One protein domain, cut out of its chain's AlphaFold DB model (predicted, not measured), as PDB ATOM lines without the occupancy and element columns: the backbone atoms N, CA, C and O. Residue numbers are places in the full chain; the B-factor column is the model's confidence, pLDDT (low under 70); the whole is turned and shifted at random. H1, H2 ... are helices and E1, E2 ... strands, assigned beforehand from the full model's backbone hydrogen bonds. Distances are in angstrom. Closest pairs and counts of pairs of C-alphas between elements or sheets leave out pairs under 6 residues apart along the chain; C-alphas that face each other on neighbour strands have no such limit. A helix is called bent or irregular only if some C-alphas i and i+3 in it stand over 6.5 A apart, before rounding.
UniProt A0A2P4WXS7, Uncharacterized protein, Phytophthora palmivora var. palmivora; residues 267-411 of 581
ATOM      1  N   ASN A 267     156.239 166.304 126.236       85.25
ATOM      2  CA  ASN A 267     157.640 166.307 126.660       85.25
ATOM      3  C   ASN A 267     157.828 165.851 128.115       85.25
ATOM      4  O   ASN A 267     158.861 165.278 128.438       85.25
ATOM      5  N   LEU A 268     156.850 166.101 128.992       81.44
ATOM      6  CA  LEU A 268     156.901 165.628 130.373       81.44
ATOM      7  C   LEU A 268     156.633 164.127 130.447       81.44
ATOM      8  O   LEU A 268     157.381 163.434 131.129       81.44
ATOM      9  N   ILE A 269     155.642 163.620 129.705       85.44
ATOM     10  CA  ILE A 269     155.376 162.175 129.609       85.44
ATOM     11  C   ILE A 269     156.608 161.455 129.058       85.44
ATOM     12  O   ILE A 269     157.048 160.476 129.641       85.44
ATOM     13  N   GLU A 270     157.214 161.965 127.983       88.75
ATOM     14  CA  GLU A 270     158.402 161.351 127.376       88.75
ATOM     15  C   GLU A 270     159.626 161.359 128.303       88.75
ATOM     16  O   GLU A 270     160.448 160.450 128.238       88.75
ATOM     17  N   ALA A 271     159.752 162.369 129.168       84.31
ATOM     18  CA  ALA A 271     160.887 162.494 130.079       84.31
ATOM     19  C   ALA A 271     160.705 161.745 131.408       84.31
ATOM     20  O   ALA A 271     161.700 161.367 132.022       84.31
ATOM     21  N   LYS A 272     159.465 161.607 131.893       82.75
ATOM     22  CA  LYS A 272     159.167 161.175 133.270       82.75
ATOM     23  C   LYS A 272     158.127 160.061 133.381       82.75
ATOM     24  O   LYS A 272     157.904 159.554 134.476       82.75
ATOM     25  N   GLY A 273     157.463 159.693 132.288       87.44
ATOM     26  CA  GLY A 273     156.428 158.666 132.288       87.44
ATOM     27  C   GLY A 273     155.315 158.963 133.291       87.44
ATOM     28  O   GLY A 273     154.723 160.043 133.272       87.44
ATOM     29  N   ILE A 274     155.051 158.013 134.187       81.81
ATOM     30  CA  ILE A 274     154.062 158.128 135.259       81.81
ATOM     31  C   ILE A 274     154.361 159.294 136.215       81.81
ATOM     32  O   ILE A 274     153.432 159.973 136.642       81.81
ATOM     33  N   GLU A 275     155.633 159.625 136.468       81.44
ATOM     34  CA  GLU A 275     156.020 160.764 137.318       81.44
ATOM     35  C   GLU A 275     155.710 162.131 136.671       81.44
ATOM     36  O   GLU A 275     155.868 163.181 137.298       81.44
ATOM     37  N   ALA A 276     155.278 162.150 135.404       81.44
ATOM     38  CA  ALA A 276     154.734 163.347 134.769       81.44
ATOM     39  C   ALA A 276     153.310 163.678 135.249       81.44
ATOM     40  O   ALA A 276     152.835 164.800 135.039       81.44
ATOM     41  N   LEU A 277     152.615 162.708 135.852       75.00
ATOM     42  CA  LEU A 277     151.291 162.886 136.439       75.00
ATOM     43  C   LEU A 277     151.409 163.560 137.811       75.00
ATOM     44  O   LEU A 277     152.460 163.552 138.447       75.00
ATOM     45  N   SER A 278     150.326 164.179 138.286       64.19
ATOM     46  CA  SER A 278     150.329 164.843 139.595       64.19
ATOM     47  C   SER A 278     149.014 164.655 140.336       64.19
ATOM     48  O   SER A 278     147.959 164.499 139.723       64.19
ATOM     49  N   GLY A 279     149.079 164.704 141.667       58.97
ATOM     50  CA  GLY A 279     147.905 164.606 142.527       58.97
ATOM     51  C   GLY A 279     147.191 163.260 142.389       58.97
ATOM     52  O   GLY A 279     147.819 162.206 142.451       58.97
ATOM     53  N   VAL A 280     145.870 163.311 142.207       55.28
ATOM     54  CA  VAL A 280     145.000 162.125 142.155       55.28
ATOM     55  C   VAL A 280     145.382 161.183 141.013       55.28
ATOM     56  O   VAL A 280     145.357 159.971 141.201       55.28
ATOM     57  N   ASP A 281     145.793 161.719 139.864       66.25
ATOM     58  CA  ASP A 281     146.153 160.918 138.689       66.25
ATOM     59  C   ASP A 281     147.406 160.072 138.931       66.25
ATOM     60  O   ASP A 281     147.420 158.885 138.618       66.25
ATOM     61  N   PHE A 282     148.434 160.661 139.553       72.44
ATOM     62  CA  PHE A 282     149.651 159.939 139.926       72.44
ATOM     63  C   PHE A 282     149.340 158.828 140.932       72.44
ATOM     64  O   PHE A 282     149.696 157.675 140.703       72.44
ATOM     65  N   ASN A 283     148.600 159.160 141.995       60.06
ATOM     66  CA  ASN A 283     148.251 158.201 143.040       60.06
ATOM     67  C   ASN A 283     147.421 157.030 142.490       60.06
ATOM     68  O   ASN A 283     147.672 155.886 142.850       60.06
ATOM     69  N   ARG A 284     146.452 157.297 141.602       63.31
ATOM     70  CA  ARG A 284     145.638 156.253 140.956       63.31
ATOM     71  C   ARG A 284     146.493 155.319 140.109       63.31
ATOM     72  O   ARG A 284     146.359 154.106 140.228       63.31
ATOM     73  N   CYS A 285     147.368 155.870 139.268       68.56
ATOM     74  CA  CYS A 285     148.238 155.058 138.420       68.56
ATOM     75  C   CYS A 285     149.238 154.240 139.247       68.56
ATOM     76  O   CYS A 285     149.428 153.066 138.947       68.56
ATOM     77  N   GLN A 286     149.812 154.823 140.304       70.50
ATOM     78  CA  GLN A 286     150.728 154.118 141.199       70.50
ATOM     79  C   GLN A 286     150.017 152.974 141.937       70.50
ATOM     80  O   GLN A 286     150.513 151.853 141.957       70.50
ATOM     81  N   LEU A 287     148.818 153.221 142.471       63.31
ATOM     82  CA  LEU A 287     148.032 152.194 143.156       63.31
ATOM     83  C   LEU A 287     147.663 151.035 142.224       63.31
ATOM     84  O   LEU A 287     147.696 149.877 142.626       63.31
ATOM     85  N   LEU A 288     147.310 151.347 140.974       67.19
ATOM     86  CA  LEU A 288     147.031 150.337 139.956       67.19
ATOM     87  C   LEU A 288     148.279 149.525 139.612       67.19
ATOM     88  O   LEU A 288     148.164 148.318 139.428       67.19
ATOM     89  N   GLU A 289     149.453 150.150 139.537       77.25
ATOM     90  CA  GLU A 289     150.718 149.452 139.297       77.25
ATOM     91  C   GLU A 289     151.076 148.521 140.464       77.25
ATOM     92  O   GLU A 289     151.367 147.344 140.241       77.25
ATOM     93  N   GLU A 290     150.957 149.005 141.702       68.31
ATOM     94  CA  GLU A 290     151.183 148.219 142.919       68.31
ATOM     95  C   GLU A 290     150.197 147.047 143.025       68.31
ATOM     96  O   GLU A 290     150.608 145.905 143.228       68.31
ATOM     97  N   ALA A 291     148.900 147.292 142.810       61.78
ATOM     98  CA  ALA A 291     147.882 146.245 142.827       61.78
ATOM     99  C   ALA A 291     148.103 145.219 141.707       61.78
ATOM    100  O   ALA A 291     147.952 144.017 141.920       61.78
ATOM    101  N   ASN A 292     148.504 145.674 140.519       75.00
ATOM    102  CA  ASN A 292     148.815 144.798 139.400       75.00
ATOM    103  C   ASN A 292     150.060 143.938 139.667       75.00
ATOM    104  O   ASN A 292     150.096 142.779 139.262       75.00
ATOM    105  N   ALA A 293     151.053 144.451 140.400       73.75
ATOM    106  CA  ALA A 293     152.234 143.683 140.793       73.75
ATOM    107  C   ALA A 293     151.902 142.499 141.723       73.75
ATOM    108  O   ALA A 293     152.621 141.500 141.715       73.75
ATOM    109  N   LEU A 294     150.796 142.576 142.476       62.53
ATOM    110  CA  LEU A 294     150.299 141.481 143.321       62.53
ATOM    111  C   LEU A 294     149.615 140.365 142.515       62.53
ATOM    112  O   LEU A 294     149.447 139.248 143.010       62.53
ATOM    113  N   VAL A 295     149.219 140.641 141.270       60.22
ATOM    114  CA  VAL A 295     148.573 139.665 140.391       60.22
ATOM    115  C   VAL A 295     149.623 138.722 139.802       60.22
ATOM    116  O   VAL A 295     150.720 139.132 139.419       60.22
ATOM    117  N   HIS A 296     149.276 137.437 139.684       62.50
ATOM    118  CA  HIS A 296     150.140 136.437 139.055       62.50
ATOM    119  C   HIS A 296     150.584 136.911 137.650       62.50
ATOM    120  O   HIS A 296     149.717 137.310 136.873       62.50
ATOM    121  N   PRO A 297     151.868 136.778 137.248       67.56
ATOM    122  CA  PRO A 297     152.414 137.367 136.013       67.56
ATOM    123  C   PRO A 297     151.586 137.131 134.739       67.56
ATOM    124  O   PRO A 297     151.413 138.025 133.922       67.56
ATOM    125  N   LYS A 298     151.006 135.931 134.592       66.56
ATOM    126  CA  LYS A 298     150.120 135.563 133.466       66.56
ATOM    127  C   LYS A 298     148.808 136.366 133.361       66.56
ATOM    128  O   LYS A 298     148.161 136.309 132.323       66.56
ATOM    129  N   HIS A 299     148.406 137.051 134.427       65.12
ATOM    130  CA  HIS A 299     147.167 137.825 134.536       65.12
ATOM    131  C   HIS A 299     147.428 139.315 134.788       65.12
ATOM    132  O   HIS A 299     146.478 140.071 134.970       65.12
ATOM    133  N   GLN A 300     148.695 139.743 134.801       70.38
ATOM    134  CA  GLN A 300     149.030 141.149 134.967       70.38
ATOM    135  C   GLN A 300     148.532 141.962 133.774       70.38
ATOM    136  O   GLN A 300     148.716 141.607 132.607       70.38
ATOM    137  N   LEU A 301     147.907 143.085 134.094       74.62
ATOM    138  CA  LEU A 301     147.475 144.093 133.150       74.62
ATOM    139  C   LEU A 301     148.689 144.799 132.551       74.62
ATOM    140  O   LEU A 301     149.704 145.018 133.216       74.62
ATOM    141  N   LYS A 302     148.554 145.224 131.297       83.06
ATOM    142  CA  LYS A 302     149.494 146.157 130.685       83.06
ATOM    143  C   LYS A 302     148.928 147.567 130.778       83.06
ATOM    144  O   LYS A 302     147.857 147.839 130.240       83.06
ATOM    145  N   LEU A 303     149.645 148.445 131.471       84.62
ATOM    146  CA  LEU A 303     149.225 149.817 131.732       84.62
ATOM    147  C   LEU A 303     149.933 150.785 130.777       84.62
ATOM    148  O   LEU A 303     151.139 150.678 130.541       84.62
ATOM    149  N   TYR A 304     149.178 151.740 130.238       88.50
ATOM    150  CA  TYR A 304     149.663 152.712 129.258       88.50
ATOM    151  C   TYR A 304     149.085 154.100 129.525       88.50
ATOM    152  O   TYR A 304     147.997 154.238 130.082       88.50
ATOM    153  N   ILE A 305     149.789 155.129 129.057       88.75
ATOM    154  CA  ILE A 305     149.313 156.514 129.051       88.75
ATOM    155  C   ILE A 305     148.885 156.856 127.623       88.75
ATOM    156  O   ILE A 305     149.707 156.880 126.704       88.75
ATOM    157  N   ALA A 306     147.597 157.135 127.423       87.50
ATOM    158  CA  ALA A 306     147.070 157.629 126.155       87.50
ATOM    159  C   ALA A 306     146.948 159.158 126.198       87.50
ATOM    160  O   ALA A 306     146.299 159.718 127.080       87.50
ATOM    161  N   ARG A 307     147.555 159.847 125.227       86.06
ATOM    162  CA  ARG A 307     147.437 161.301 125.068       86.06
ATOM    163  C   ARG A 307     146.602 161.623 123.840       86.06
ATOM    164  O   ARG A 307     146.996 161.282 122.723       86.06
ATOM    165  N   LEU A 308     145.512 162.351 124.055       80.12
ATOM    166  CA  LEU A 308     144.686 162.926 122.998       80.12
ATOM    167  C   LEU A 308     145.112 164.376 122.754       80.12
ATOM    168  O   LEU A 308     145.300 165.148 123.695       80.12
ATOM    169  N   HIS A 309     145.305 164.745 121.494       72.50
ATOM    170  CA  HIS A 309     145.657 166.099 121.084       72.50
ATOM    171  C   HIS A 309     144.615 166.633 120.107       72.50
ATOM    172  O   HIS A 309     144.400 166.028 119.059       72.50
ATOM    173  N   PHE A 310     144.034 167.791 120.434       62.22
ATOM    174  CA  PHE A 310     143.048 168.498 119.620       62.22
ATOM    175  C   PHE A 310     143.560 169.893 119.268       62.22
ATOM    176  O   PHE A 310     144.015 170.623 120.147       62.22
ATOM    177  N   ASN A 311     143.461 170.281 117.995       52.75
ATOM    178  CA  ASN A 311     143.741 171.648 117.555       52.75
ATOM    179  C   ASN A 311     142.473 172.231 116.908       52.75
ATOM    180  O   ASN A 311     142.035 171.763 115.859       52.75
ATOM    181  N   HIS A 312     141.845 173.218 117.551       41.84
ATOM    182  CA  HIS A 312     140.448 173.609 117.296       41.84
ATOM    183  C   HIS A 312     140.207 174.474 116.034       41.84
ATOM    184  O   HIS A 312     139.096 174.931 115.799       41.84
ATOM    185  N   ASN A 313     141.195 174.702 115.168       37.94
ATOM    186  CA  ASN A 313     141.106 175.807 114.197       37.94
ATOM    187  C   ASN A 313     140.747 175.424 112.746       37.94
ATOM    188  O   ASN A 313     141.022 176.199 111.831       37.94
ATOM    189  N   GLY A 314     140.120 174.270 112.489       38.31
ATOM    190  CA  GLY A 314     139.855 173.816 111.117       38.31
ATOM    191  C   GLY A 314     138.451 173.272 110.866       38.31
ATOM    192  O   GLY A 314     137.982 172.376 111.562       38.31
ATOM    193  N   ARG A 315     137.815 173.742 109.785       41.66
ATOM    194  CA  ARG A 315     136.800 172.955 109.067       41.66
ATOM    195  C   ARG A 315     137.500 171.709 108.508       41.66
ATOM    196  O   ARG A 315     138.606 171.836 107.976       41.66
ATOM    197  N   TRP A 316     136.872 170.538 108.626       45.72
ATOM    198  CA  TRP A 316     137.399 169.261 108.130       45.72
ATOM    199  C   TRP A 316     138.009 169.407 106.725       45.72
ATOM    200  O   TRP A 316     137.332 169.853 105.797       45.72
ATOM    201  N   GLY A 317     139.295 169.066 106.573       44.09
ATOM    202  CA  GLY A 317     140.025 169.167 105.301       44.09
ATOM    203  C   GLY A 317     140.942 170.387 105.132       44.09
ATOM    204  O   GLY A 317     141.601 170.489 104.098       44.09
ATOM    205  N   ALA A 318     141.044 171.286 106.118       39.09
ATOM    206  CA  ALA A 318     142.137 172.259 106.164       39.09
ATOM    207  C   ALA A 318     143.428 171.564 106.635       39.09
ATOM    208  O   ALA A 318     143.454 170.916 107.677       39.09
ATOM    209  N   SER A 319     144.496 171.703 105.858       39.91
ATOM    210  CA  SER A 319     145.774 170.975 105.902       39.91
ATOM    211  C   SER A 319     146.624 171.099 107.187       39.91
ATOM    212  O   SER A 319     147.816 170.806 107.140       39.91
ATOM    213  N   GLN A 320     146.064 171.518 108.330       41.38
ATOM    214  CA  GLN A 320     146.808 171.739 109.584       41.38
ATOM    215  C   GLN A 320     146.071 171.372 110.892       41.38
ATOM    216  O   GLN A 320     146.653 171.531 111.966       41.38
ATOM    217  N   ALA A 321     144.839 170.852 110.856       41.22
ATOM    218  CA  ALA A 321     144.245 170.239 112.050       41.22
ATOM    219  C   ALA A 321     144.745 168.789 112.152       41.22
ATOM    220  O   ALA A 321     144.345 167.943 111.360       41.22
ATOM    221  N   GLN A 322     145.690 168.532 113.059       55.81
ATOM    222  CA  GLN A 322     146.231 167.195 113.314       55.81
ATOM    223  C   GLN A 322     145.710 166.727 114.674       55.81
ATOM    224  O   GLN A 322     146.372 166.906 115.707       55.81
ATOM    225  N   GLU A 323     144.486 166.196 114.692       67.19
ATOM    226  CA  GLU A 323     144.019 165.469 115.866       67.19
ATOM    227  C   GLU A 323     144.769 164.147 115.917       67.19
ATOM    228  O   GLU A 323     144.924 163.438 114.921       67.19
ATOM    229  N   SER A 324     145.347 163.842 117.071       71.94
ATOM    230  CA  SER A 324     146.163 162.642 117.206       71.94
ATOM    231  C   SER A 324     145.976 162.018 118.572       71.94
ATOM    232  O   SER A 324     145.882 162.701 119.592       71.94
ATOM    233  N   ALA A 325     145.932 160.692 118.571       82.81
ATOM    234  CA  ALA A 325     146.024 159.872 119.762       82.81
ATOM    235  C   ALA A 325     147.392 159.187 119.741       82.81
ATOM    236  O   ALA A 325     147.722 158.482 118.783       82.81
ATOM    237  N   SER A 326     148.203 159.423 120.768       87.06
ATOM    238  CA  SER A 326     149.522 158.800 120.942       87.06
ATOM    239  C   SER A 326     149.547 157.979 122.222       87.06
ATOM    240  O   SER A 326     148.968 158.398 123.225       87.06
ATOM    241  N   LEU A 327     150.243 156.846 122.193       89.44
ATOM    242  CA  LEU A 327     150.372 155.952 123.338       89.44
ATOM    243  C   LEU A 327     151.801 155.959 123.884       89.44
ATOM    244  O   LEU A 327     152.763 155.991 123.115       89.44
ATOM    245  N   TYR A 328     151.923 155.897 125.205       89.69
ATOM    246  CA  TYR A 328     153.189 155.854 125.925       89.69
ATOM    247  C   TYR A 328     153.166 154.730 126.963       89.69
ATOM    248  O   TYR A 328     152.113 154.421 127.529       89.69
ATOM    249  N   SER A 329     154.319 154.119 127.230       89.44
ATOM    250  CA  SER A 329     154.494 153.259 128.406       89.44
ATOM    251  C   SER A 329     154.447 154.084 129.702       89.44
ATOM    252  O   SER A 329     154.605 155.308 129.676       89.44
ATOM    253  N   LEU A 330     154.321 153.418 130.854       85.81
ATOM    254  CA  LEU A 330     154.468 154.076 132.160       85.81
ATOM    255  C   LEU A 330     155.868 154.665 132.396       85.81
ATOM    256  O   LEU A 330     156.006 155.597 133.176       85.81
ATOM    257  N   SER A 331     156.897 154.188 131.691       85.50
ATOM    258  CA  SER A 331     158.244 154.774 131.724       85.50
ATOM    259  C   SER A 331     158.419 155.982 130.794       85.50
ATOM    260  O   SER A 331     159.491 156.579 130.770       85.50
ATOM    261  N   GLY A 332     157.390 156.350 130.021       86.12
ATOM    262  CA  GLY A 332     157.435 157.480 129.090       86.12
ATOM    263  C   GLY A 332     157.877 157.128 127.671       86.12
ATOM    264  O   GLY A 332     157.937 158.002 126.806       86.12
ATOM    265  N   GLN A 333     158.144 155.854 127.374       89.00
ATOM    266  CA  GLN A 333     158.512 155.436 126.024       89.00
ATOM    267  C   GLN A 333     157.336 155.650 125.066       89.00
ATOM    268  O   GLN A 333     156.256 155.096 125.267       89.00
ATOM    269  N   SER A 334     157.555 156.417 123.996       88.88
ATOM    270  CA  SER A 334     156.561 156.589 122.935       88.88
ATOM    271  C   SER A 334     156.371 155.281 122.162       88.88
ATOM    272  O   SER A 334     157.324 154.743 121.597       88.88
ATOM    273  N   LEU A 335     155.134 154.782 122.128       86.12
ATOM    274  CA  LEU A 335     154.742 153.550 121.428       86.12
ATOM    275  C   LEU A 335     154.102 153.832 120.060       86.12
ATOM    276  O   LEU A 335     153.730 152.902 119.341       86.12
ATOM    277  N   GLY A 336     153.986 155.114 119.696       84.50
ATOM    278  CA  GLY A 336     153.462 155.586 118.418       84.50
ATOM    279  C   GLY A 336     151.999 156.031 118.455       84.50
ATOM    280  O   GLY A 336     151.375 156.171 119.509       84.50
ATOM    281  N   GLU A 337     151.461 156.302 117.264       83.38
ATOM    282  CA  GLU A 337     150.051 156.648 117.099       83.38
ATOM    283  C   GLU A 337     149.136 155.445 117.316       83.38
ATOM    284  O   GLU A 337     149.407 154.333 116.863       83.38
ATOM    285  N   VAL A 338     147.992 155.709 117.937       84.31
ATOM    286  CA  VAL A 338     146.974 154.699 118.206       84.31
ATOM    287  C   VAL A 338     146.237 154.315 116.915       84.31
ATOM    288  O   VAL A 338     145.890 155.176 116.096       84.31
ATOM    289  N   ARG A 339     145.988 153.015 116.716       86.19
ATOM    290  CA  ARG A 339     145.202 152.491 115.584       86.19
ATOM    291  C   ARG A 339     143.701 152.732 115.790       86.19
ATOM    292  O   ARG A 339     143.243 152.900 116.917       86.19
ATOM    293  N   LEU A 340     142.925 152.722 114.705       87.56
ATOM    294  CA  LEU A 340     141.476 152.966 114.728       87.56
ATOM    295  C   LEU A 340     140.734 152.060 115.727       87.56
ATOM    296  O   LEU A 340     139.875 152.536 116.458       87.56
ATOM    297  N   GLU A 341     141.085 150.778 115.787       87.44
ATOM    298  CA  GLU A 341     140.468 149.788 116.676       87.44
ATOM    299  C   GLU A 341     140.642 150.161 118.148       87.44
ATOM    300  O   GLU A 341     139.684 150.076 118.907       87.44
ATOM    301  N   LEU A 342     141.840 150.607 118.543       85.44
ATOM    302  CA  LEU A 342     142.099 150.995 119.927       85.44
ATOM    303  C   LEU A 342     141.429 152.334 120.259       85.44
ATOM    304  O   LEU A 342     140.911 152.474 121.356       85.44
ATOM    305  N   ILE A 343     141.357 153.286 119.319       89.25
ATOM    306  CA  ILE A 343     140.573 154.518 119.527       89.25
ATOM    307  C   ILE A 343     139.106 154.179 119.778       89.25
ATOM    308  O   ILE A 343     138.539 154.675 120.739       89.25
ATOM    309  N   LEU A 344     138.506 153.320 118.952       89.94
ATOM    310  CA  LEU A 344     137.105 152.929 119.105       89.94
ATOM    311  C   LEU A 344     136.855 152.144 120.395       89.94
ATOM    312  O   LEU A 344     135.838 152.362 121.040       89.94
ATOM    313  N   ALA A 345     137.785 151.274 120.790       85.12
ATOM    314  CA  ALA A 345     137.708 150.589 122.074       85.12
ATOM    315  C   ALA A 345     137.801 151.583 123.247       85.12
ATOM    316  O   ALA A 345     137.068 151.444 124.220       85.12
ATOM    317  N   LEU A 346     138.657 152.610 123.150       84.25
ATOM    318  CA  LEU A 346     138.750 153.670 124.160       84.25
ATOM    319  C   LEU A 346     137.468 154.504 124.210       84.25
ATOM    320  O   LEU A 346     137.034 154.867 125.297       84.25
ATOM    321  N   THR A 347     136.848 154.780 123.058       87.62
ATOM    322  CA  THR A 347     135.550 155.466 122.993       87.62
ATOM    323  C   THR A 347     134.468 154.682 123.730       87.62
ATOM    324  O   THR A 347     133.608 155.290 124.362       87.62
ATOM    325  N   ASP A 348     134.510 153.349 123.661       83.94
ATOM    326  CA  ASP A 348     133.556 152.489 124.358       83.94
ATOM    327  C   ASP A 348     133.835 152.425 125.862       83.94
ATOM    328  O   ASP A 348     132.924 152.616 126.662       83.94
ATOM    329  N   ALA A 349     135.105 152.261 126.247       80.44
ATOM    330  CA  ALA A 349     135.529 152.233 127.648       80.44
ATOM    331  C   ALA A 349     135.291 153.566 128.384       80.44
ATOM    332  O   ALA A 349     135.106 153.570 129.595       80.44
ATOM    333  N   LEU A 350     135.296 154.688 127.659       79.06
ATOM    334  CA  LEU A 350     135.010 156.031 128.176       79.06
ATOM    335  C   LEU A 350     133.601 156.509 127.791       79.06
ATOM    336  O   LEU A 350     133.351 157.711 127.741       79.06
ATOM    337  N   GLY A 351     132.683 155.589 127.479       72.94
ATOM    338  CA  GLY A 351     131.364 155.912 126.930       72.94
ATOM    339  C   GLY A 351     130.486 156.800 127.821       72.94
ATOM    340  O   GLY A 351     129.621 157.507 127.287       72.94
ATOM    341  N   ASP A 352     130.741 156.783 129.132       74.25
ATOM    342  CA  ASP A 352     130.050 157.579 130.154       74.25
ATOM    343  C   ASP A 352     130.536 159.037 130.218       74.25
ATOM    344  O   ASP A 352     129.824 159.898 130.731       74.25
ATOM    345  N   ASP A 353     131.715 159.337 129.662       74.31
ATOM    346  CA  ASP A 353     132.256 160.695 129.566       74.31
ATOM    347  C   ASP A 353     131.898 161.298 128.188       74.31
ATOM    348  O   ASP A 353     132.436 160.876 127.154       74.31
ATOM    349  N   PRO A 354     130.965 162.268 128.123       74.94
ATOM    350  CA  PRO A 354     130.468 162.802 126.855       74.94
ATOM    351  C   PRO A 354     131.542 163.560 126.060       74.94
ATOM    352  O   PRO A 354     131.545 163.502 124.820       74.94
ATOM    353  N   ASP A 355     132.476 164.220 126.748       75.44
ATOM    354  CA  ASP A 355     133.558 164.986 126.134       75.44
ATOM    355  C   ASP A 355     134.602 164.046 125.536       75.44
ATOM    356  O   ASP A 355     134.943 164.168 124.352       75.44
ATOM    357  N   ALA A 356     135.050 163.052 126.308       77.38
ATOM    358  CA  ALA A 356     135.989 162.032 125.857       77.38
ATOM    359  C   ALA A 356     135.412 161.225 124.689       77.38
ATOM    360  O   ALA A 356     136.092 161.020 123.674       77.38
ATOM    361  N   ARG A 357     134.136 160.832 124.774       80.25
ATOM    362  CA  ARG A 357     133.434 160.130 123.695       80.25
ATOM    363  C   ARG A 357     133.392 160.961 122.414       80.25
ATOM    364  O   ARG A 357     133.693 160.441 121.335       80.25
ATOM    365  N   THR A 358     133.053 162.246 122.508       79.38
ATOM    366  CA  THR A 358     132.990 163.153 121.347       79.38
ATOM    367  C   THR A 358     134.369 163.344 120.715       79.38
ATOM    368  O   THR A 358     134.527 163.189 119.500       79.38
ATOM    369  N   ALA A 359     135.370 163.618 121.547       79.62
ATOM    370  CA  ALA A 359     136.773 163.759 121.185       79.62
ATOM    371  C   ALA A 359     137.309 162.523 120.438       79.62
ATOM    372  O   ALA A 359     137.818 162.627 119.317       79.62
ATOM    373  N   LEU A 360     137.158 161.333 121.018       85.94
ATOM    374  CA  LEU A 360     137.661 160.087 120.437       85.94
ATOM    375  C   LEU A 360     136.916 159.688 119.162       85.94
ATOM    376  O   LEU A 360     137.541 159.222 118.207       85.94
ATOM    377  N   THR A 361     135.604 159.931 119.095       86.75
ATOM    378  CA  THR A 361     134.825 159.710 117.863       86.75
ATOM    379  C   THR A 361     135.331 160.603 116.728       86.75
ATOM    380  O   THR A 361     135.410 160.159 115.580       86.75
ATOM    381  N   LYS A 362     135.736 161.839 117.038       82.94
ATOM    382  CA  LYS A 362     136.314 162.765 116.057       82.94
ATOM    383  C   LYS A 362     137.649 162.251 115.500       82.94
ATOM    384  O   LYS A 362     137.781 162.114 114.283       82.94
ATOM    385  N   ILE A 363     138.562 161.825 116.377       84.19
ATOM    386  CA  ILE A 363     139.847 161.211 115.987       84.19
ATOM    387  C   ILE A 363     139.619 159.934 115.162       84.19
ATOM    388  O   ILE A 363     140.294 159.707 114.152       84.19
ATOM    389  N   ALA A 364     138.660 159.091 115.563       89.44
ATOM    390  CA  ALA A 364     138.303 157.886 114.816       89.44
ATOM    391  C   ALA A 364     137.860 158.233 113.389       89.44
ATOM    392  O   ALA A 364     138.319 157.609 112.429       89.44
ATOM    393  N   MET A 365     137.023 159.264 113.237       85.88
ATOM    394  CA  MET A 365     136.563 159.737 111.934       85.88
ATOM    395  C   MET A 365     137.683 160.316 111.068       85.88
ATOM    396  O   MET A 365     137.720 160.017 109.870       85.88
ATOM    397  N   GLU A 366     138.624 161.072 111.639       80.88
ATOM    398  CA  GLU A 366     139.811 161.538 110.905       80.88
ATOM    399  C   GLU A 366     140.638 160.362 110.385       80.88
ATOM    400  O   GLU A 366     140.995 160.327 109.203       80.88
ATOM    401  N   LYS A 367     140.877 159.342 111.219       84.69
ATOM    402  CA  LYS A 367     141.607 158.144 110.782       84.69
ATOM    403  C   LYS A 367     140.861 157.371 109.705       84.69
ATOM    404  O   LYS A 367     141.488 156.966 108.727       84.69
ATOM    405  N   VAL A 368     139.544 157.205 109.827       86.44
ATOM    406  CA  VAL A 368     138.713 156.602 108.772       86.44
ATOM    407  C   VAL A 368     138.856 157.390 107.472       86.44
ATOM    408  O   VAL A 368     139.129 156.807 106.426       86.44
ATOM    409  N   HIS A 369     138.742 158.714 107.521       81.44
ATOM    410  CA  HIS A 369     138.884 159.554 106.338       81.44
ATOM    411  C   HIS A 369     140.270 159.415 105.688       81.44
ATOM    412  O   HIS A 369     140.355 159.169 104.483       81.44
ATOM    413  N   CYS A 370     141.345 159.482 106.477       78.75
ATOM    414  CA  CYS A 370     142.717 159.293 106.004       78.75
ATOM    415  C   CYS A 370     142.922 157.914 105.364       78.75
ATOM    416  O   CYS A 370     143.450 157.830 104.254       78.75
ATOM    417  N   LEU A 371     142.448 156.841 106.006       79.81
ATOM    418  CA  LEU A 371     142.517 155.482 105.459       79.81
ATOM    419  C   LEU A 371     141.821 155.391 104.100       79.81
ATOM    420  O   LEU A 371     142.349 154.795 103.161       79.81
ATOM    421  N   LEU A 372     140.647 156.012 103.982       78.56
ATOM    422  CA  LEU A 372     139.829 155.942 102.781       78.56
ATOM    423  C   LEU A 372     140.322 156.841 101.637       78.56
ATOM    424  O   LEU A 372     140.000 156.517 100.488       78.56
ATOM    425  N   ILE A 373     141.076 157.910 101.934       75.56
ATOM    426  CA  ILE A 373     141.799 158.741 100.952       75.56
ATOM    427  C   ILE A 373     143.038 158.014 100.436       75.56
ATOM    428  O   ILE A 373     143.228 157.920  99.226       75.56
ATOM    429  N   ILE A 374     143.886 157.530 101.349       72.88
ATOM    430  CA  ILE A 374     145.178 156.923 100.999       72.88
ATOM    431  C   ILE A 374     144.955 155.633 100.212       72.88
ATOM    432  O   ILE A 374     145.694 155.336  99.275       72.88
ATOM    433  N   ASN A 375     143.918 154.874 100.569       73.44
ATOM    434  CA  ASN A 375     143.561 153.650  99.881       73.44
ATOM    435  C   ASN A 375     142.038 153.573  99.682       73.44
ATOM    436  O   ASN A 375     141.258 153.300 100.602       73.44
ATOM    437  N   SER A 376     141.601 153.791  98.438       69.25
ATOM    438  CA  SER A 376     140.183 153.740  98.068       69.25
ATOM    439  C   SER A 376     139.543 152.372  98.328       69.25
ATOM    440  O   SER A 376     138.336 152.318  98.568       69.25
ATOM    441  N   ASP A 377     140.349 151.314  98.361       68.12
ATOM    442  CA  ASP A 377     139.929 149.929  98.567       68.12
ATOM    443  C   ASP A 377     140.227 149.427  99.995       68.12
ATOM    444  O   ASP A 377     140.031 148.247 100.285       68.12
ATOM    445  N   ALA A 378     140.685 150.301 100.905       72.62
ATOM    446  CA  ALA A 378     140.926 149.938 102.299       72.62
ATOM    447  C   ALA A 378     139.661 149.378 102.958       72.62
ATOM    448  O   ALA A 378     138.585 149.980 102.910       72.62
ATOM    449  N   PHE A 379     139.826 148.228 103.607       74.69
ATOM    450  CA  PHE A 379     138.770 147.549 104.335       74.69
ATOM    451  C   PHE A 379     138.821 147.944 105.811       74.69
ATOM    452  O   PHE A 379     139.850 147.787 106.464       74.69
ATOM    453  N   ILE A 380     137.702 148.441 106.334       83.94
ATOM    454  CA  ILE A 380     137.510 148.659 107.770       83.94
ATOM    455  C   ILE A 380     136.827 147.414 108.321       83.94
ATOM    456  O   ILE A 380     135.852 146.932 107.735       83.94
ATOM    457  N   SER A 381     137.336 146.893 109.437       87.25
ATOM    458  CA  SER A 381     136.771 145.695 110.049       87.25
ATOM    459  C   SER A 381     135.284 145.903 110.412       87.25
ATOM    460  O   SER A 381     134.885 147.012 110.789       87.25
ATOM    461  N   PRO A 382     134.431 144.865 110.321       86.62
ATOM    462  CA  PRO A 382     133.020 144.983 110.687       86.62
ATOM    463  C   PRO A 382     132.792 145.433 112.137       86.62
ATOM    464  O   PRO A 382     131.861 146.196 112.395       86.62
ATOM    465  N   SER A 383     133.648 145.013 113.074       86.12
ATOM    466  CA  SER A 383     133.583 145.437 114.478       86.12
ATOM    467  C   SER A 383     133.902 146.925 114.632       86.12
ATOM    468  O   SER A 383     133.155 147.640 115.295       86.12
ATOM    469  N   SER A 384     134.932 147.429 113.942       89.25
ATOM    470  CA  SER A 384     135.246 148.864 113.935       89.25
ATOM    471  C   SER A 384     134.125 149.701 113.320       89.25
ATOM    472  O   SER A 384     133.791 150.749 113.856       89.25
ATOM    473  N   LEU A 385     133.504 149.243 112.225       90.62
ATOM    474  CA  LEU A 385     132.337 149.930 111.652       90.62
ATOM    475  C   LEU A 385     131.169 149.978 112.641       90.62
ATOM    476  O   LEU A 385     130.488 150.994 112.737       90.62
ATOM    477  N   THR A 386     130.952 148.891 113.377       90.50
ATOM    478  CA  THR A 386     129.881 148.790 114.372       90.50
ATOM    479  C   THR A 386     130.108 149.779 115.516       90.50
ATOM    480  O   THR A 386     129.224 150.585 115.792       90.50
ATOM    481  N   LEU A 387     131.304 149.805 116.116       89.31
ATOM    482  CA  LEU A 387     131.645 150.778 117.165       89.31
ATOM    483  C   LEU A 387     131.589 152.224 116.651       89.31
ATOM    484  O   LEU A 387     131.053 153.102 117.323       89.31
ATOM    485  N   LEU A 388     132.075 152.476 115.433       90.38
ATOM    486  CA  LEU A 388     132.026 153.808 114.833       90.38
ATOM    487  C   LEU A 388     130.587 154.326 114.732       90.38
ATOM    488  O   LEU A 388     130.313 155.455 115.134       90.38
ATOM    489  N   TRP A 389     129.660 153.502 114.229       89.81
ATOM    490  CA  TRP A 389     128.253 153.889 114.118       89.81
ATOM    491  C   TRP A 389     127.554 153.970 115.475       89.81
ATOM    492  O   TRP A 389     126.781 154.908 115.667       89.81
ATOM    493  N   LYS A 390     127.871 153.076 116.425       88.81
ATOM    494  CA  LYS A 390     127.392 153.148 117.819       88.81
ATOM    495  C   LYS A 390     127.639 154.542 118.395       88.81
ATOM    496  O   LYS A 390     126.703 155.212 118.829       88.81
ATOM    497  N   HIS A 391     128.885 155.012 118.328       86.75
ATOM    498  CA  HIS A 391     129.266 156.301 118.909       86.75
ATOM    499  C   HIS A 391     128.832 157.501 118.059       86.75
ATOM    500  O   HIS A 391     128.445 158.527 118.615       86.75
ATOM    501  N   ALA A 392     128.801 157.377 116.729       85.50
ATOM    502  CA  ALA A 392     128.293 158.442 115.862       85.50
ATOM    503  C   ALA A 392     126.784 158.701 116.053       85.50
ATOM    504  O   ALA A 392     126.328 159.829 115.858       85.50
ATOM    505  N   VAL A 393     126.004 157.682 116.439       85.12
ATOM    506  CA  VAL A 393     124.554 157.792 116.695       85.12
ATOM    507  C   VAL A 393     124.239 158.328 118.104       85.12
ATOM    508  O   VAL A 393     123.213 158.993 118.278       85.12
ATOM    509  N   ALA A 394     125.117 158.111 119.090       77.94
ATOM    510  CA  ALA A 394     124.876 158.349 120.523       77.94
ATOM    511  C   ALA A 394     124.769 159.831 121.006       77.94
ATOM    512  O   ALA A 394     124.506 160.032 122.187       77.94
ATOM    513  N   ARG A 395     124.872 160.858 120.128       65.69
ATOM    514  CA  ARG A 395     124.869 162.341 120.401       65.69
ATOM    515  C   ARG A 395     126.099 162.857 121.197       65.69
ATOM    516  O   ARG A 395     126.645 162.125 122.012       65.69
ATOM    517  N   GLU A 396     126.665 164.060 120.961       52.88
ATOM    518  CA  GLU A 396     126.082 165.421 120.797       52.88
ATOM    519  C   GLU A 396     126.450 166.199 119.506       52.88
ATOM    520  O   GLU A 396     125.898 167.269 119.245       52.88
ATOM    521  N   ASN A 397     127.319 165.680 118.634       62.06
ATOM    522  CA  ASN A 397     127.815 166.433 117.473       62.06
ATOM    523  C   ASN A 397     127.235 165.924 116.138       62.06
ATOM    524  O   ASN A 397     127.808 165.051 115.484       62.06
ATOM    525  N   LYS A 398     126.102 166.499 115.698       68.50
ATOM    526  CA  LYS A 398     125.419 166.141 114.429       68.50
ATOM    527  C   LYS A 398     126.338 166.182 113.201       68.50
ATOM    528  O   LYS A 398     126.082 165.465 112.236       68.50
ATOM    529  N   ASN A 399     127.392 167.001 113.233       74.44
ATOM    530  CA  ASN A 399     128.311 167.140 112.108       74.44
ATOM    531  C   ASN A 399     129.114 165.855 111.890       74.44
ATOM    532  O   ASN A 399     129.185 165.398 110.759       74.44
ATOM    533  N   ILE A 400     129.588 165.196 112.956       75.44
ATOM    534  CA  ILE A 400     130.405 163.972 112.855       75.44
ATOM    535  C   ILE A 400     129.648 162.853 112.129       75.44
ATOM    536  O   ILE A 400     130.207 162.177 111.268       75.44
ATOM    537  N   PHE A 401     128.360 162.674 112.430       82.19
ATOM    538  CA  PHE A 401     127.532 161.664 111.768       82.19
ATOM    539  C   PHE A 401     127.314 161.971 110.276       82.19
ATOM    540  O   PHE A 401     127.391 161.077 109.427       82.19
ATOM    541  N   ILE A 402     127.048 163.238 109.945       81.69
ATOM    542  CA  ILE A 402     126.876 163.690 108.556       81.69
ATOM    543  C   ILE A 402     128.188 163.524 107.783       81.69
ATOM    544  O   ILE A 402     128.181 162.974 106.680       81.69
ATOM    545  N   ASP A 403     129.305 163.914 108.391       79.19
ATOM    546  CA  ASP A 403     130.645 163.758 107.837       79.19
ATOM    547  C   ASP A 403     130.944 162.270 107.593       79.19
ATOM    548  O   ASP A 403     131.371 161.898 106.499       79.19
ATOM    549  N   ALA A 404     130.620 161.386 108.544       83.69
ATOM    550  CA  ALA A 404     130.776 159.939 108.388       83.69
ATOM    551  C   ALA A 404     129.998 159.391 107.190       83.69
ATOM    552  O   ALA A 404     130.562 158.686 106.344       83.69
ATOM    553  N   ARG A 405     128.720 159.764 107.063       88.56
ATOM    554  CA  ARG A 405     127.906 159.419 105.889       88.56
ATOM    555  C   ARG A 405     128.582 159.890 104.600       88.56
ATOM    556  O   ARG A 405     128.689 159.106 103.656       88.56
ATOM    557  N   ASP A 406     129.028 161.140 104.547       87.12
ATOM    558  CA  ASP A 406     129.591 161.742 103.334       87.12
ATOM    559  C   ASP A 406     130.913 161.101 102.915       87.12
ATOM    560  O   ASP A 406     131.164 160.915 101.720       87.12
ATOM    561  N   VAL A 407     131.732 160.687 103.883       86.81
ATOM    562  CA  VAL A 407     132.952 159.920 103.630       86.81
ATOM    563  C   VAL A 407     132.632 158.572 102.977       86.81
ATOM    564  O   VAL A 407     133.215 158.244 101.939       86.81
ATOM    565  N   PHE A 408     131.674 157.809 103.512       88.94
ATOM    566  CA  PHE A 408     131.297 156.518 102.923       88.94
ATOM    567  C   PHE A 408     130.565 156.666 101.586       88.94
ATOM    568  O   PHE A 408     130.775 155.857 100.682       88.94
ATOM    569  N   MET A 409     129.781 157.729 101.392       88.88
ATOM    570  CA  MET A 409     129.092 157.998 100.123       88.88
ATOM    571  C   MET A 409     130.045 158.235  98.946       88.88
ATOM    572  O   MET A 409     129.636 158.071  97.796       88.88
ATOM    573  N   LYS A 410     131.317 158.568  99.192       86.88
ATOM    574  CA  LYS A 410     132.339 158.677  98.136       86.88
ATOM    575  C   LYS A 410     132.825 157.317  97.626       86.88
ATOM    576  O   LYS A 410     133.434 157.259  96.561       86.88
ATOM    577  N   LYS A 411     132.553 156.219  98.340       85.12
ATOM    578  CA  LYS A 411     132.998 154.876  97.947       85.12
ATOM    579  C   LYS A 411     132.136 154.273  96.843       85.12
ATOM    580  O   LYS A 411     130.979 154.648  96.615       85.12
TER     581      LYS A 411
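This is residues 267 to 411 of the 581 residues of an uncharacterized protein of Phytophthora palmivora var. palmivora (UniProt A0A2P4WXS7). A small sheet of three strands, E1 to E3, bridges two groups of helices: H1 and H2 at one end, and a cluster of four, H3 to H6, at the other. Residues 294 to 299 stick out after H2. The printed part has 145 residues, with named elements in the order H1 H2 E1 E2 E3 H3 H4 H5 H6, mostly helix; the sheet, in order E1 E2 E3, is a meander, each strand the antiparallel neighbour of the one before. The whole is only just compact, close to loose, with a radius of gyration of the C-alphas of 17.2 A and spans of 51 by 32 by 29 A.

H1, residues 267 to 276, touches residues 282 to 286 of H2, residues 280 to 293, the closest C-alphas being Ile 274 and Phe 282, 6.7 A. H1 is on the sheet of E1, residues 304 to 309, E2, residues 324 to 329, and E3, residues 334 to 337. In the hairpin E1 and E2, N 307 and O 326 are 2.8 A apart; in the hairpin E2 and E3, N 335 and O 327, 2.8 A. H3, residues 340 to 349, and H4, residues 354 to 374, form a helical hairpin at a shallow tilt of 14 degrees, closest at C-alphas Thr 347 and Arg 357, 5.2 A. H5, residues 382 to 393, touches H3 at C-alphas Glu 341 and Ser 384, 6.0 A. H6, residues 398 to 409, touches H4 at C-alphas His 369 and Val 407, 6.5 A. O i to N i+4 pairs are within hydrogen-bond range throughout H2 to H6, but 3 of 6 in H1.

H1 begins at C-alpha 267 (157.640, 166.307, 126.660) and is irregular, with C-alphas 271 and 274 9.6 A apart. H2 is 19.9 A long and H4 30.3 A. H6 ends at C-alpha 409 (129.092, 157.998, 100.123).

The C-alphas farthest apart, of Leu 294 and Lys 410, are 51.6 A apart. The printed part has no cut; the link E1 to E2 is long. Mean pLDDT of the printed part is 76.3, and residues 310 to 323 are among those under 70.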